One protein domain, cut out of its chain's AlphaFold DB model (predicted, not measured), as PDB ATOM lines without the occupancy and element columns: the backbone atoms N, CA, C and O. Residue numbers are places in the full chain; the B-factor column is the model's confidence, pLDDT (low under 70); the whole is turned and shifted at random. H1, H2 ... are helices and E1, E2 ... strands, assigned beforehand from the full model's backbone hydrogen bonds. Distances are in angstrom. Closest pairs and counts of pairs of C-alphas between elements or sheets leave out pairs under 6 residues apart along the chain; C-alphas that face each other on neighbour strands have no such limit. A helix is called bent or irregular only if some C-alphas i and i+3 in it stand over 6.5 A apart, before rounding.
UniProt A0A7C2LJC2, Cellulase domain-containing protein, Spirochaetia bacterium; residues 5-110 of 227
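What this domain is: This is residues 5 to 110 of the 227 residues of the protein "Cellulase domain-containing protein" of Spirochaetia bacterium (UniProt A0A7C2LJC2). A small, twisted sheet of four parallel strands, E1 to E4, has the long helix H5 along one face, over its edge strand E4. H2 and H3 pack on H5 and cross it, H4 packs on the sheet with E2 and E3 as its main contacts, and residues 81 to 86, of which 85 and 86 belong to H5, stick out. The 106 printed residues hold five named helices and four named strands, in the order E1 H1 E2 H2 H3 H4 E3 H5 E4; the sheet's order is E1 E2 E3 E4, and the class is mixed, helices and strands. The whole is compact, with a radius of gyration of the C-alphas of 14.1 A, yet elongated, spanning 48 by 28 by 24 A.

How they stand to each other: The sheet begins with edge strand E1, residues 5 to 7, parallel to E2, residues 26 to 31; N 6 and O 27 are 2.9 A apart, within hydrogen-bond range. H1, residues 9 to 12, stands at the sheet's level, its height over the sheet 1.2 A; the closest C-alphas of H1 and E2 are those of Ala 12 and Phe 30, 4.7 A apart. E2 is parallel to E3, residues 71 to 76, with N 74 and O 30 within hydrogen-bond range at 2.7 A. E3 is parallel to edge strand E4, residues 104 to 108, with N 73 and O 105 within range at 2.7 A. From edge to edge the strands' lines turn by 84 degrees. H2, residues 34 to 40, is irregular, with C-alphas 36 and 39 at 7.4 A, and not on the sheet. It touches H3, residues 46 to 55, about perpendicular at 88 degrees; the closest C-alphas are those of Gln 38 and Arg 49, 5.2 A apart. H4, residues 60 to 67, is on the sheet; its closest C-alpha pair with E3 is Leu 63 and Val 71, 7.3 A. H5, residues 85 to 101, is on the sheet at a height over the sheet of 10.7 A, over E4 and along the strands, at 8 degrees to E4 on the local plane. The sheet with H4 and H5 on one face makes two layers. With residues 91 to 98 alone H5 touches H3, the same way at a steep tilt of 52 degrees; the closest C-alphas are those of Ala 47 and Asp 94, 5.6 A apart. With residues 88 to 95 alone H5 touches H2, about perpendicular at 89 degrees; the closest C-alphas are those of Pro 34 and Met 91, 7.1 A apart. H4 and H5 are apart. The strand-helix-strand units, two parallel neighbour strands with helices between, are E1, H1, E2; E2, H2 H3 H4, E3; and E3, H5, E4, the last with a right-handed crossover. Every O i to N i+4 pair is within hydrogen-bond range in H3 and H5, against 3 of 4 in H4 and 1 of 3 in H2, which has 2 of 4 O i to N i+3 pairs in range; H1 is too short for an i+4 pair.

Where its parts are: E1 begins at C-alpha 5, (237.046, 119.339, 110.190). E2 is 16.9 A long, H3 14.3 A and E3 13.6 A. H5, 24.2 A, begins at C-alpha 85, (206.836, 128.181, 114.638), and E4, 12.8 A, ends at C-alpha 108, (221.339, 124.558, 109.130).

The domain as a whole: The two C-alphas farthest apart, those of Ser 22 and Pro 83, are 48.1 A apart. The link from H1 to E2, residues 13 to 25, is long, and residues 81 to 86 stand free. The printed part has no cut; its mean pLDDT is 94.8, and no printed residue is under 70.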
ATOM      1  N   PHE A   5     237.881 119.012 109.040       96.50
ATOM      2  CA  PHE A   5     237.046 119.339 110.190       96.50
ATOM      3  C   PHE A   5     237.283 118.310 111.290       96.50
ATOM      4  O   PHE A   5     237.201 117.106 111.043       96.50
ATOM      5  N   VAL A   6     237.604 118.791 112.487       96.31
ATOM      6  CA  VAL A   6     237.874 117.962 113.663       96.31
ATOM      7  C   VAL A   6     236.807 118.234 114.712       96.31
ATOM      8  O   VAL A   6     236.576 119.382 115.088       96.31
ATOM      9  N   GLU A   7     236.172 117.172 115.194       95.69
ATOM     10  CA  GLU A   7     235.132 117.245 116.219       95.69
ATOM     11  C   GLU A   7     235.647 116.767 117.573       95.69
ATOM     12  O   GLU A   7     236.460 115.845 117.665       95.69
ATOM     13  N   GLY A   8     235.168 117.428 118.626       88.12
ATOM     14  CA  GLY A   8     235.448 117.077 120.012       88.12
ATOM     15  C   GLY A   8     234.730 115.812 120.498       88.12
ATOM     16  O   GLY A   8     233.858 115.255 119.830       88.12
ATOM     17  N   ASP A   9     235.057 115.379 121.718       89.00
ATOM     18  CA  ASP A   9     234.267 114.354 122.421       89.00
ATOM     19  C   ASP A   9     232.927 114.955 122.902       89.00
ATOM     20  O   ASP A   9     232.683 116.163 122.832       89.00
ATOM     21  N   VAL A  10     232.049 114.094 123.421       86.81
ATOM     22  CA  VAL A  10     230.757 114.460 124.013       86.81
ATOM     23  C   VAL A  10     229.867 115.144 122.973       86.81
ATOM     24  O   VAL A  10     229.328 116.221 123.197       86.81
ATOM     25  N   TYR A  11     229.716 114.490 121.818       86.44
ATOM     26  CA  TYR A  11     228.938 115.013 120.689       86.44
ATOM     27  C   TYR A  11     229.461 116.375 120.210       86.44
ATOM     28  O   TYR A  11     228.694 117.318 120.039       86.44
ATOM     29  N   ALA A  12     230.783 116.462 120.023       90.56
ATOM     30  CA  ALA A  12     231.467 117.631 119.482       90.56
ATOM     31  C   ALA A  12     231.374 118.906 120.345       90.56
ATOM     32  O   ALA A  12     231.458 120.009 119.819       90.56
ATOM     33  N   THR A  13     231.226 118.777 121.667       88.19
ATOM     34  CA  THR A  13     231.135 119.932 122.588       88.19
ATOM     35  C   THR A  13     232.424 120.182 123.371       88.19
ATOM     36  O   THR A  13     232.689 121.301 123.798       88.19
ATOM     37  N   THR A  14     233.274 119.164 123.548       90.56
ATOM     38  CA  THR A  14     234.497 119.276 124.359       90.56
ATOM     39  C   THR A  14     235.755 119.109 123.508       90.56
ATOM     40  O   THR A  14     235.942 118.059 122.901       90.56
ATOM     41  N   PHE A  15     236.657 120.097 123.536       95.38
ATOM     42  CA  PHE A  15     237.884 120.135 122.713       95.38
ATOM     43  C   PHE A  15     239.192 120.074 123.519       95.38
ATOM     44  O   PHE A  15     240.286 120.131 122.956       95.38
ATOM     45  N   GLY A  16     239.100 119.917 124.843       93.19
ATOM     46  CA  GLY A  16     240.259 119.934 125.745       93.19
ATOM     47  C   GLY A  16     241.272 118.801 125.534       93.19
ATOM     48  O   GLY A  16     242.382 118.886 126.041       93.19
ATOM     49  N   MET A  17     240.923 117.746 124.788       93.25
ATOM     50  CA  MET A  17     241.861 116.670 124.435       93.25
ATOM     51  C   MET A  17     242.846 117.055 123.329       93.25
ATOM     52  O   MET A  17     243.832 116.349 123.126       93.25
ATOM     53  N   PHE A  18     242.548 118.107 122.567       95.81
ATOM     54  CA  PHE A  18     243.391 118.528 121.460       95.81
ATOM     55  C   PHE A  18     244.447 119.506 121.934       95.81
ATOM     56  O   PHE A  18     244.155 120.414 122.703       95.81
ATOM     57  N   GLU A  19     245.650 119.361 121.396       95.25
ATOM     58  CA  GLU A  19     246.654 120.420 121.374       95.25
ATOM     59  C   GLU A  19     246.567 121.179 120.041       95.25
ATOM     60  O   GLU A  19     246.004 120.654 119.072       95.25
ATOM     61  N   PRO A  20     247.121 122.402 119.945       96.06
ATOM     62  CA  PRO A  20     247.116 123.156 118.698       96.06
ATOM     63  C   PRO A  20     247.755 122.361 117.554       96.06
ATOM     64  O   PRO A  20     248.913 121.941 117.625       96.06
ATOM     65  N   PHE A  21     247.004 122.167 116.470       95.38
ATOM     66  CA  PHE A  21     247.501 121.451 115.299       95.38
ATOM     67  C   PHE A  21     248.491 122.311 114.507       95.38
ATOM     68  O   PHE A  21     248.220 123.475 114.194       95.38
ATOM     69  N   SER A  22     249.616 121.715 114.109       95.12
ATOM     70  CA  SER A  22     250.605 122.372 113.245       95.12
ATOM     71  C   SER A  22     250.102 122.582 111.813       95.12
ATOM     72  O   SER A  22     250.516 123.544 111.168       95.12
ATOM     73  N   ASP A  23     249.195 121.727 111.326       95.38
ATOM     74  CA  ASP A  23     248.574 121.884 110.009       95.38
ATOM     75  C   ASP A  23     247.643 123.115 110.004       95.38
ATOM     76  O   ASP A  23     246.732 123.206 110.836       95.38
ATOM     77  N   PRO A  24     247.855 124.088 109.098       94.56
ATOM     78  CA  PRO A  24     246.989 125.256 108.985       94.56
ATOM     79  C   PRO A  24     245.615 124.956 108.368       94.56
ATOM     80  O   PRO A  24     244.737 125.811 108.442       94.56
ATOM     81  N   ASN A  25     245.401 123.778 107.775       96.31
ATOM     82  CA  ASN A  25     244.146 123.393 107.122       96.31
ATOM     83  C   ASN A  25     243.193 122.624 108.053       96.31
ATOM     84  O   ASN A  25     242.462 121.740 107.605       96.31
ATOM     85  N   ILE A  26     243.199 122.960 109.342       97.06
ATOM     86  CA  ILE A  26     242.274 122.411 110.337       97.06
ATOM     87  C   ILE A  26     241.208 123.452 110.678       97.06
ATOM     88  O   ILE A  26     241.526 124.626 110.867       97.06
ATOM     89  N   ALA A  27     239.966 123.002 110.810       97.19
ATOM     90  CA  ALA A  27     238.874 123.721 111.453       97.19
ATOM     91  C   ALA A  27     238.229 122.826 112.522       97.19
ATOM     92  O   ALA A  27     238.203 121.603 112.374       97.19
ATOM     93  N   PHE A  28     237.702 123.423 113.587       97.56
ATOM     94  CA  PHE A  28     236.954 122.690 114.609       97.56
ATOM     95  C   PHE A  28     235.460 122.745 114.314       97.56
ATOM     96  O   PHE A  28     234.942 123.806 113.963       97.56
ATOM     97  N   SER A  29     234.785 121.604 114.447       97.19
ATOM     98  CA  SER A  29     233.341 121.487 114.251       97.19
ATOM     99  C   SER A  29     232.639 121.098 115.548       97.19
ATOM    100  O   SER A  29     233.125 120.233 116.277       97.19
ATOM    101  N   PHE A  30     231.513 121.750 115.835       97.12
ATOM    102  CA  PHE A  30     230.593 121.419 116.930       97.12
ATOM    103  C   PHE A  30     229.148 121.433 116.434       97.12
ATOM    104  O   PHE A  30     228.855 122.048 115.413       97.12
ATOM    105  N   HIS A  31     228.219 120.803 117.153       96.31
ATOM    106  CA  HIS A  31     226.784 120.888 116.852       96.31
ATOM    107  C   HIS A  31     226.065 121.634 117.980       96.31
ATOM    108  O   HIS A  31     226.377 121.441 119.155       96.31
ATOM    109  N   TYR A  32     225.094 122.483 117.646       96.50
ATOM    110  CA  TYR A  32     224.330 123.220 118.650       96.50
ATOM    111  C   TYR A  32     222.889 123.460 118.215       96.50
ATOM    112  O   TYR A  32     222.614 124.191 117.263       96.50
ATOM    113  N   TYR A  33     221.949 122.897 118.974       96.19
ATOM    114  CA  TYR A  33     220.517 123.035 118.732       96.19
ATOM    115  C   TYR A  33     219.855 123.831 119.866       96.19
ATOM    116  O   TYR A  33     219.580 123.266 120.927       96.19
ATOM    117  N   PRO A  34     219.542 125.125 119.679       95.38
ATOM    118  CA  PRO A  34     219.122 126.018 120.767       95.38
ATOM    119  C   PRO A  34     217.859 125.548 121.511       95.38
ATOM    120  O   PRO A  34     217.691 125.834 122.699       95.38
ATOM    121  N   PHE A  35     216.967 124.797 120.858       93.62
ATOM    122  CA  PHE A  35     215.768 124.240 121.495       93.62
ATOM    123  C   PHE A  35     216.080 123.155 122.545       93.62
ATOM    124  O   PHE A  35     215.278 122.945 123.454       93.62
ATOM    125  N   LEU A  36     217.252 122.508 122.483       92.44
ATOM    126  CA  LEU A  36     217.698 121.520 123.475       92.44
ATOM    127  C   LEU A  36     218.344 122.146 124.718       92.44
ATOM    128  O   LEU A  36     218.455 121.468 125.739       92.44
ATOM    129  N   HIS A  37     218.778 123.407 124.650       92.12
ATOM    130  CA  HIS A  37     219.645 123.992 125.681       92.12
ATOM    131  C   HIS A  37     219.053 125.235 126.348       92.12
ATOM    132  O   HIS A  37     219.155 125.363 127.565       92.12
ATOM    133  N   GLN A  38     218.362 126.114 125.612       88.94
ATOM    134  CA  GLN A  38     217.998 127.438 126.145       88.94
ATOM    135  C   GLN A  38     217.099 127.395 127.389       88.94
ATOM    136  O   GLN A  38     217.097 128.338 128.170       88.94
ATOM    137  N   HIS A  39     216.309 126.331 127.568       88.31
ATOM    138  CA  HIS A  39     215.394 126.186 128.702       88.31
ATOM    139  C   HIS A  39     216.126 125.962 130.034       88.31
ATOM    140  O   HIS A  39     215.518 126.102 131.091       88.31
ATOM    141  N   LYS A  40     217.419 125.616 129.986       89.50
ATOM    142  CA  LYS A  40     218.289 125.496 131.162       89.50
ATOM    143  C   LYS A  40     218.684 126.860 131.726       89.50
ATOM    144  O   LYS A  40     218.993 126.970 132.907       89.50
ATOM    145  N   SER A  41     218.629 127.897 130.893       94.00
ATOM    146  CA  SER A  41     218.945 129.264 131.280       94.00
ATOM    147  C   SER A  41     217.709 129.997 131.804       94.00
ATOM    148  O   SER A  41     216.623 129.928 131.227       94.00
ATOM    149  N   ASN A  42     217.885 130.766 132.879       95.12
ATOM    150  CA  ASN A  42     216.846 131.610 133.475       95.12
ATOM    151  C   ASN A  42     216.912 133.081 133.016       95.12
ATOM    152  O   ASN A  42     216.220 133.931 133.580       95.12
ATOM    153  N   LYS A  43     217.746 133.398 132.015       96.69
ATOM    154  CA  LYS A  43     217.890 134.768 131.503       96.69
ATOM    155  C   LYS A  43     216.567 135.286 130.914       96.69
ATOM    156  O   LYS A  43     215.780 134.502 130.362       96.69
ATOM    157  N   PRO A  44     216.301 136.601 131.008       95.50
ATOM    158  CA  PRO A  44     214.984 137.138 130.689       95.50
ATOM    159  C   PRO A  44     214.657 137.056 129.193       95.50
ATOM    160  O   PRO A  44     213.542 136.668 128.831       95.50
ATOM    161  N   THR A  45     215.610 137.350 128.306       96.94
ATOM    162  CA  THR A  45     215.379 137.295 126.855       96.94
ATOM    163  C   THR A  45     215.817 135.965 126.235       96.94
ATOM    164  O   THR A  45     216.696 135.276 126.751       96.94
ATOM    165  N   GLN A  46     215.207 135.591 125.104       95.62
ATOM    166  CA  GLN A  46     215.600 134.396 124.341       95.62
ATOM    167  C   GLN A  46     217.059 134.474 123.884       95.62
ATOM    168  O   GLN A  46     217.811 133.522 124.084       95.62
ATOM    169  N   ALA A  47     217.468 135.624 123.355       96.75
ATOM    170  CA  ALA A  47     218.825 135.855 122.889       96.75
ATOM    171  C   ALA A  47     219.870 135.741 124.020       96.75
ATOM    172  O   ALA A  47     220.967 135.233 123.792       96.75
ATOM    173  N   GLU A  48     219.554 136.171 125.247       97.25
ATOM    174  CA  GLU A  48     220.433 135.946 126.405       97.25
ATOM    175  C   GLU A  48     220.459 134.474 126.821       97.25
ATOM    176  O   GLU A  48     221.536 133.960 127.097       97.25
ATOM    177  N   ARG A  49     219.313 133.775 126.821       97.81
ATOM    178  CA  ARG A  49     219.271 132.335 127.137       97.81
ATOM    179  C   ARG A  49     220.080 131.503 126.150       97.81
ATOM    180  O   ARG A  49     220.736 130.548 126.556       97.81
ATOM    181  N   ILE A  50     220.049 131.854 124.864       97.31
ATOM    182  CA  ILE A  50     220.857 131.198 123.830       97.31
ATOM    183  C   ILE A  50     222.343 131.392 124.126       97.31
ATOM    184  O   ILE A  50     223.063 130.404 124.145       97.31
ATOM    185  N   ARG A  51     222.787 132.624 124.409       96.62
ATOM    186  CA  ARG A  51     224.196 132.918 124.734       96.62
ATOM    187  C   ARG A  51     224.663 132.191 125.993       96.62
ATOM    188  O   ARG A  51     225.716 131.566 125.988       96.62
ATOM    189  N   ASP A  52     223.857 132.260 127.046       96.75
ATOM    190  CA  ASP A  52     224.133 131.653 128.347       96.75
ATOM    191  C   ASP A  52     224.242 130.127 128.232       96.75
ATOM    192  O   ASP A  52     225.259 129.548 128.594       96.75
ATOM    193  N   SER A  53     223.249 129.481 127.612       95.44
ATOM    194  CA  SER A  53     223.272 128.026 127.425       95.44
ATOM    195  C   SER A  53     224.308 127.554 126.400       95.44
ATOM    196  O   SER A  53     224.828 126.451 126.542       95.44
ATOM    197  N   PHE A  54     224.654 128.366 125.397       96.12
ATOM    198  CA  PHE A  54     225.736 128.060 124.462       96.12
ATOM    199  C   PHE A  54     227.100 128.028 125.164       96.12
ATOM    200  O   PHE A  54     227.869 127.095 124.938       96.12
ATOM    201  N   ALA A  55     227.377 128.992 126.048       95.00
ATOM    202  CA  ALA A  55     228.636 129.058 126.795       95.00
ATOM    203  C   ALA A  55     228.850 127.846 127.724       95.00
ATOM    204  O   ALA A  55     229.983 127.497 128.034       95.00
ATOM    205  N   GLU A  56     227.774 127.166 128.134       91.81
ATOM    206  CA  GLU A  56     227.859 125.893 128.863       91.81
ATOM    207  C   GLU A  56     228.202 124.695 127.964       91.81
ATOM    208  O   GLU A  56     228.583 123.641 128.472       91.81
ATOM    209  N   GLN A  57     227.993 124.804 126.647       91.56
ATOM    210  CA  GLN A  57     228.229 123.715 125.696       91.56
ATOM    211  C   GLN A  57     229.562 123.852 124.967       91.56
ATOM    212  O   GLN A  57     230.216 122.845 124.736       91.56
ATOM    213  N   VAL A  58     229.948 125.061 124.565       94.25
ATOM    214  CA  VAL A  58     231.112 125.280 123.702       94.25
ATOM    215  C   VAL A  58     231.952 126.425 124.249       94.25
ATOM    216  O   VAL A  58     231.498 127.565 124.335       94.25
ATOM    217  N   ASP A  59     233.209 126.119 124.561       95.06
ATOM    218  CA  ASP A  59     234.207 127.108 124.962       95.06
ATOM    219  C   ASP A  59     234.831 127.763 123.716       95.06
ATOM    220  O   ASP A  59     235.821 127.288 123.153       95.06
ATOM    221  N   LEU A  60     234.201 128.837 123.228       95.38
ATOM    222  CA  LEU A  60     234.705 129.580 122.065       95.38
ATOM    223  C   LEU A  60     236.025 130.304 122.344       95.38
ATOM    224  O   LEU A  60     236.805 130.494 121.410       95.38
ATOM    225  N   ASP A  61     236.285 130.700 123.590       95.62
ATOM    226  CA  ASP A  61     237.534 131.370 123.953       95.62
ATOM    227  C   ASP A  61     238.710 130.397 123.839       95.62
ATOM    228  O   ASP A  61     239.765 130.748 123.307       95.62
ATOM    229  N   ASP A  62     238.514 129.145 124.249       95.69
ATOM    230  CA  ASP A  62     239.484 128.073 124.059       95.69
ATOM    231  C   ASP A  62     239.717 127.748 122.573       95.69
ATOM    232  O   ASP A  62     240.864 127.682 122.111       95.69
ATOM    233  N   LEU A  63     238.632 127.611 121.801       96.00
ATOM    234  CA  LEU A  63     238.690 127.327 120.363       96.00
ATOM    235  C   LEU A  63     239.422 128.433 119.582       96.00
ATOM    236  O   LEU A  63     240.287 128.140 118.753       96.00
ATOM    237  N   HIS A  64     239.114 129.704 119.851       96.00
ATOM    238  CA  HIS A  64     239.745 130.838 119.172       96.00
ATOM    239  C   HIS A  64     241.124 131.192 119.730       96.00
ATOM    240  O   HIS A  64     241.985 131.652 118.981       96.00
ATOM    241  N   GLY A  65     241.333 131.010 121.031       96.44
ATOM    242  CA  GLY A  65     242.553 131.387 121.729       96.44
ATOM    243  C   GLY A  65     243.603 130.290 121.683       96.44
ATOM    244  O   GLY A  65     244.610 130.419 120.987       96.44
ATOM    245  N   ARG A  66     243.383 129.211 122.444       96.56
ATOM    246  CA  ARG A  66     244.360 128.125 122.582       96.56
ATOM    247  C   ARG A  66     244.507 127.354 121.279       96.56
ATOM    248  O   ARG A  66     245.628 127.161 120.820       96.56
ATOM    249  N   LEU A  67     243.396 126.919 120.689       96.56
ATOM    250  CA  LEU A  67     243.418 126.086 119.487       96.56
ATOM    251  C   LEU A  67     243.616 126.904 118.205       96.56
ATOM    252  O   LEU A  67     244.256 126.419 117.272       96.56
ATOM    253  N   GLY A  68     243.140 128.152 118.170       95.94
ATOM    254  CA  GLY A  68     243.538 129.158 117.180       95.94
ATOM    255  C   GLY A  68     243.187 128.813 115.730       95.94
ATOM    256  O   GLY A  68     243.930 129.174 114.811       95.94
ATOM    257  N   ARG A  69     242.086 128.087 115.501       95.62
ATOM    258  CA  ARG A  69     241.621 127.670 114.164       95.62
ATOM    259  C   ARG A  69     240.178 128.112 113.903       95.62
ATOM    260  O   ARG A  69     239.455 128.386 114.858       95.62
ATOM    261  N   PRO A  70     239.750 128.191 112.625       96.88
ATOM    262  CA  PRO A  70     238.361 128.475 112.290       96.88
ATOM    263  C   PRO A  70     237.403 127.495 112.964       96.88
ATOM    264  O   PRO A  70     237.705 126.306 113.091       96.88
ATOM    265  N   VAL A  71     236.239 128.008 113.346       97.19
ATOM    266  CA  VAL A  71     235.191 127.240 114.011       97.19
ATOM    267  C   VAL A  71     233.960 127.177 113.116       97.19
ATOM    268  O   VAL A  71     233.556 128.169 112.503       97.19
ATOM    269  N   TRP A  72     233.369 125.992 113.044       97.38
ATOM    270  CA  TRP A  72     232.185 125.695 112.257       97.38
ATOM    271  C   TRP A  72     231.133 125.011 113.147       97.38
ATOM    272  O   TRP A  72     231.387 123.974 113.743       97.38
ATOM    273  N   CYS A  73     229.916 125.543 113.208       97.56
ATOM    274  CA  CYS A  73     228.754 124.837 113.736       97.56
ATOM    275  C   CYS A  73     228.198 123.890 112.654       97.56
ATOM    276  O   CYS A  73     227.547 124.332 111.702       97.56
ATOM    277  N   GLY A  74     228.526 122.599 112.770       96.12
ATOM    278  CA  GLY A  74     228.238 121.521 111.815       96.12
ATOM    279  C   GLY A  74     226.753 121.376 111.556       96.12
ATOM    280  O   GLY A  74     226.310 121.258 110.414       96.12
ATOM    281  N   GLU A  75     225.992 121.469 112.638       96.06
ATOM    282  CA  GLU A  75     224.550 121.348 112.626       96.06
ATOM    283  C   GLU A  75     223.931 122.298 113.655       96.06
ATOM    284  O   GLU A  75     224.261 122.283 114.844       96.06
ATOM    285  N   THR A  76     222.977 123.096 113.188       97.25
ATOM    286  CA  THR A  76     222.037 123.841 114.027       97.25
ATOM    287  C   THR A  76     220.650 123.839 113.396       97.25
ATOM    288  O   THR A  76     220.493 123.488 112.230       97.25
ATOM    289  N   GLY A  77     219.609 124.222 114.126       96.12
ATOM    290  CA  GLY A  77     218.255 124.240 113.582       96.12
ATOM    291  C   GLY A  77     217.192 124.555 114.620       96.12
ATOM    292  O   GLY A  77     217.479 124.736 115.803       96.12
ATOM    293  N   ALA A  78     215.945 124.601 114.162       95.19
ATOM    294  CA  ALA A  78     214.772 124.810 115.000       95.19
ATOM    295  C   ALA A  78     213.595 123.965 114.503       95.19
ATOM    296  O   ALA A  78     213.534 123.607 113.327       95.19
ATOM    297  N   LEU A  79     212.649 123.649 115.389       94.19
ATOM    298  CA  LEU A  79     211.520 122.759 115.096       94.19
ATOM    299  C   LEU A  79     210.402 123.508 114.357       94.19
ATOM    300  O   LEU A  79     209.363 123.834 114.921       94.19
ATOM    301  N   LEU A  80     210.601 123.783 113.071       93.12
ATOM    302  CA  LEU A  80     209.696 124.582 112.233       93.12
ATOM    303  C   LEU A  80     208.299 123.963 112.044       93.12
ATOM    304  O   LEU A  80     207.351 124.674 111.710       93.12
ATOM    305  N   GLY A  81     208.162 122.653 112.262       86.56
ATOM    306  CA  GLY A  81     206.874 121.953 112.297       86.56
ATOM    307  C   GLY A  81     206.078 122.110 113.602       86.56
ATOM    308  O   GLY A  81     204.964 121.592 113.684       86.56
ATOM    309  N   ALA A  82     206.626 122.775 114.626       85.75
ATOM    310  CA  ALA A  82     205.967 122.964 115.917       85.75
ATOM    311  C   ALA A  82     204.803 123.982 115.849       85.75
ATOM    312  O   ALA A  82     204.793 124.854 114.972       85.75
ATOM    313  N   PRO A  83     203.822 123.918 116.777       83.69
ATOM    314  CA  PRO A  83     202.701 124.865 116.817       83.69
ATOM    315  C   PRO A  83     203.134 126.335 116.940       83.69
ATOM    316  O   PRO A  83     202.487 127.222 116.388       83.69
ATOM    317  N   ASP A  84     204.239 126.594 117.636       89.75
ATOM    318  CA  ASP A  84     204.818 127.906 117.926       89.75
ATOM    319  C   ASP A  84     205.965 128.268 116.966       89.75
ATOM    320  O   ASP A  84     206.986 128.828 117.365       89.75
ATOM    321  N   ARG A  85     205.801 127.977 115.668       91.69
ATOM    322  CA  ARG A  85     206.836 128.181 114.638       91.69
ATOM    323  C   ARG A  85     207.525 129.550 114.690       91.69
ATOM    324  O   ARG A  85     208.727 129.607 114.477       91.69
ATOM    325  N   SER A  86     206.816 130.644 114.980       93.31
ATOM    326  CA  SER A  86     207.434 131.980 115.045       93.31
ATOM    327  C   SER A  86     208.502 132.098 116.141       93.31
ATOM    328  O   SER A  86     209.505 132.779 115.947       93.31
ATOM    329  N   VAL A  87     208.320 131.408 117.272       94.50
ATOM    330  CA  VAL A  87     209.316 131.334 118.351       94.50
ATOM    331  C   VAL A  87     210.530 130.527 117.893       94.50
ATOM    332  O   VAL A  87     211.661 130.913 118.172       94.50
ATOM    333  N   GLN A  88     210.306 129.441 117.150       95.12
ATOM    334  CA  GLN A  88     211.361 128.601 116.571       95.12
ATOM    335  C   GLN A  88     212.167 129.356 115.499       95.12
ATOM    336  O   GLN A  88     213.394 129.303 115.484       95.12
ATOM    337  N   GLU A  89     211.491 130.117 114.635       95.38
ATOM    338  CA  GLU A  89     212.112 130.984 113.629       95.38
ATOM    339  C   GLU A  89     212.955 132.093 114.284       95.38
ATOM    340  O   GLU A  89     214.098 132.309 113.881       95.38
ATOM    341  N   SER A  90     212.430 132.762 115.320       95.81
ATOM    342  CA  SER A  90     213.169 133.792 116.072       95.81
ATOM    343  C   SER A  90     214.400 133.218 116.773       95.81
ATOM    344  O   SER A  90     215.478 133.793 116.703       95.81
ATOM    345  N   MET A  91     214.257 132.049 117.393       96.88
ATOM    346  CA  MET A  91     215.343 131.345 118.070       96.88
ATOM    347  C   MET A  91     216.483 130.978 117.118       96.88
ATOM    348  O   MET A  91     217.654 131.152 117.460       96.88
ATOM    349  N   LEU A  92     216.145 130.467 115.929       96.81
ATOM    350  CA  LEU A  92     217.135 130.173 114.899       96.81
ATOM    351  C   LEU A  92     217.860 131.453 114.491       96.81
ATOM    352  O   LEU A  92     219.084 131.464 114.463       96.81
ATOM    353  N   LYS A  93     217.124 132.543 114.250       96.50
ATOM    354  CA  LYS A  93     217.719 133.837 113.908       96.50
ATOM    355  C   LYS A  93     218.692 134.331 114.979       96.50
ATOM    356  O   LYS A  93     219.830 134.628 114.641       96.50
ATOM    357  N   ASP A  94     218.274 134.367 116.244       97.31
ATOM    358  CA  ASP A  94     219.123 134.811 117.359       97.31
ATOM    359  C   ASP A  94     220.398 133.958 117.480       97.31
ATOM    360  O   ASP A  94     221.460 134.468 117.832       97.31
ATOM    361  N   THR A  95     220.305 132.662 117.164       97.81
ATOM    362  CA  THR A  95     221.452 131.742 117.158       97.81
ATOM    363  C   THR A  95     222.412 132.037 116.004       97.81
ATOM    364  O   THR A  95     223.620 132.084 116.216       97.81
ATOM    365  N   LEU A  96     221.895 132.258 114.791       97.38
ATOM    366  CA  LEU A  96     222.724 132.571 113.625       97.38
ATOM    367  C   LEU A  96     223.382 133.948 113.748       97.38
ATOM    368  O   LEU A  96     224.571 134.068 113.472       97.38
ATOM    369  N   ASP A  97     222.650 134.957 114.224       96.56
ATOM    370  CA  ASP A  97     223.211 136.284 114.499       96.56
ATOM    371  C   ASP A  97     224.357 136.185 115.518       96.56
ATOM    372  O   ASP A  97     225.423 136.759 115.312       96.56
ATOM    373  N   PHE A  98     224.178 135.393 116.583       97.25
ATOM    374  CA  PHE A  98     225.236 135.134 117.558       97.25
ATOM    375  C   PHE A  98     226.466 134.461 116.925       97.25
ATOM    376  O   PHE A  98     227.596 134.825 117.254       97.25
ATOM    377  N   PHE A  99     226.284 133.505 116.013       97.62
ATOM    378  CA  PHE A  99     227.404 132.878 115.307       97.62
ATOM    379  C   PHE A  99     228.152 133.858 114.398       97.62
ATOM    380  O   PHE A  99     229.382 133.904 114.459       97.62
ATOM    381  N   GLU A 100     227.442 134.693 113.637       96.38
ATOM    382  CA  GLU A 100     228.054 135.752 112.822       96.38
ATOM    383  C   GLU A 100     228.840 136.752 113.687       96.38
ATOM    384  O   GLU A 100     230.001 137.051 113.396       96.38
ATOM    385  N   GLU A 101     228.253 137.210 114.803       96.50
ATOM    386  CA  GLU A 101     228.899 138.100 115.784       96.50
ATOM    387  C   GLU A 101     230.224 137.518 116.313       96.50
ATOM    388  O   GLU A 101     231.168 138.264 116.581       96.50
ATOM    389  N   ASN A 102     230.313 136.189 116.428       97.00
ATOM    390  CA  ASN A 102     231.446 135.475 117.020       97.00
ATOM    391  C   ASN A 102     232.334 134.754 115.996       97.00
ATOM    392  O   ASN A 102     233.179 133.955 116.390       97.00
ATOM    393  N   ARG A 103     232.199 135.052 114.694       96.44
ATOM    394  CA  ARG A 103     233.008 134.449 113.613       96.44
ATOM    395  C   ARG A 103     232.925 132.919 113.553       96.44
ATOM    396  O   ARG A 103     233.887 132.251 113.171       96.44
ATOM    397  N   VAL A 104     231.763 132.373 113.886       97.56
ATOM    398  CA  VAL A 104     231.458 130.949 113.754       97.56
ATOM    399  C   VAL A 104     230.728 130.734 112.431       97.56
ATOM    400  O   VAL A 104     229.634 131.249 112.225       97.56
ATOM    401  N   SER A 105     231.326 129.961 111.521       96.88
ATOM    402  CA  SER A 105     230.614 129.498 110.316       96.88
ATOM    403  C   SER A 105     229.550 128.475 110.707       96.88
ATOM    404  O   SER A 105     229.697 127.820 111.732       96.88
ATOM    405  N   TRP A 106     228.485 128.290 109.929       97.12
ATOM    406  CA  TRP A 106     227.380 127.421 110.347       97.12
ATOM    407  C   TRP A 106     226.707 126.686 109.189       97.12
ATOM    408  O   TRP A 106     226.794 127.075 108.025       97.12
ATOM    409  N   SER A 107     226.001 125.608 109.528       96.12
ATOM    410  CA  SER A 107     225.115 124.872 108.628       96.12
ATOM    411  C   SER A 107     223.789 124.550 109.312       96.12
ATOM    412  O   SER A 107     223.746 124.054 110.436       96.12
ATOM    413  N   ILE A 108     222.684 124.838 108.620       95.75
ATOM    414  CA  ILE A 108     221.339 124.558 109.130       95.75
ATOM    415  C   ILE A 108     220.950 123.128 108.753       95.75
ATOM    416  O   ILE A 108     220.835 122.782 107.573       95.75
ATOM    417  N   TRP A 109     220.688 122.315 109.769       94.88
ATOM    418  CA  TRP A 109     220.047 121.025 109.641       94.88
ATOM    419  C   TRP A 109     218.524 121.210 109.506       94.88
ATOM    420  O   TRP A 109     217.859 121.668 110.431       94.88
ATOM    421  N   ALA A 110     217.895 120.875 108.384       92.06
ATOM    422  CA  ALA A 110     218.464 120.328 107.154       92.06
ATOM    423  C   ALA A 110     217.996 121.121 105.933       92.06
ATOM    424  O   ALA A 110     217.052 121.914 105.984       92.06
TER     425      ALA A 110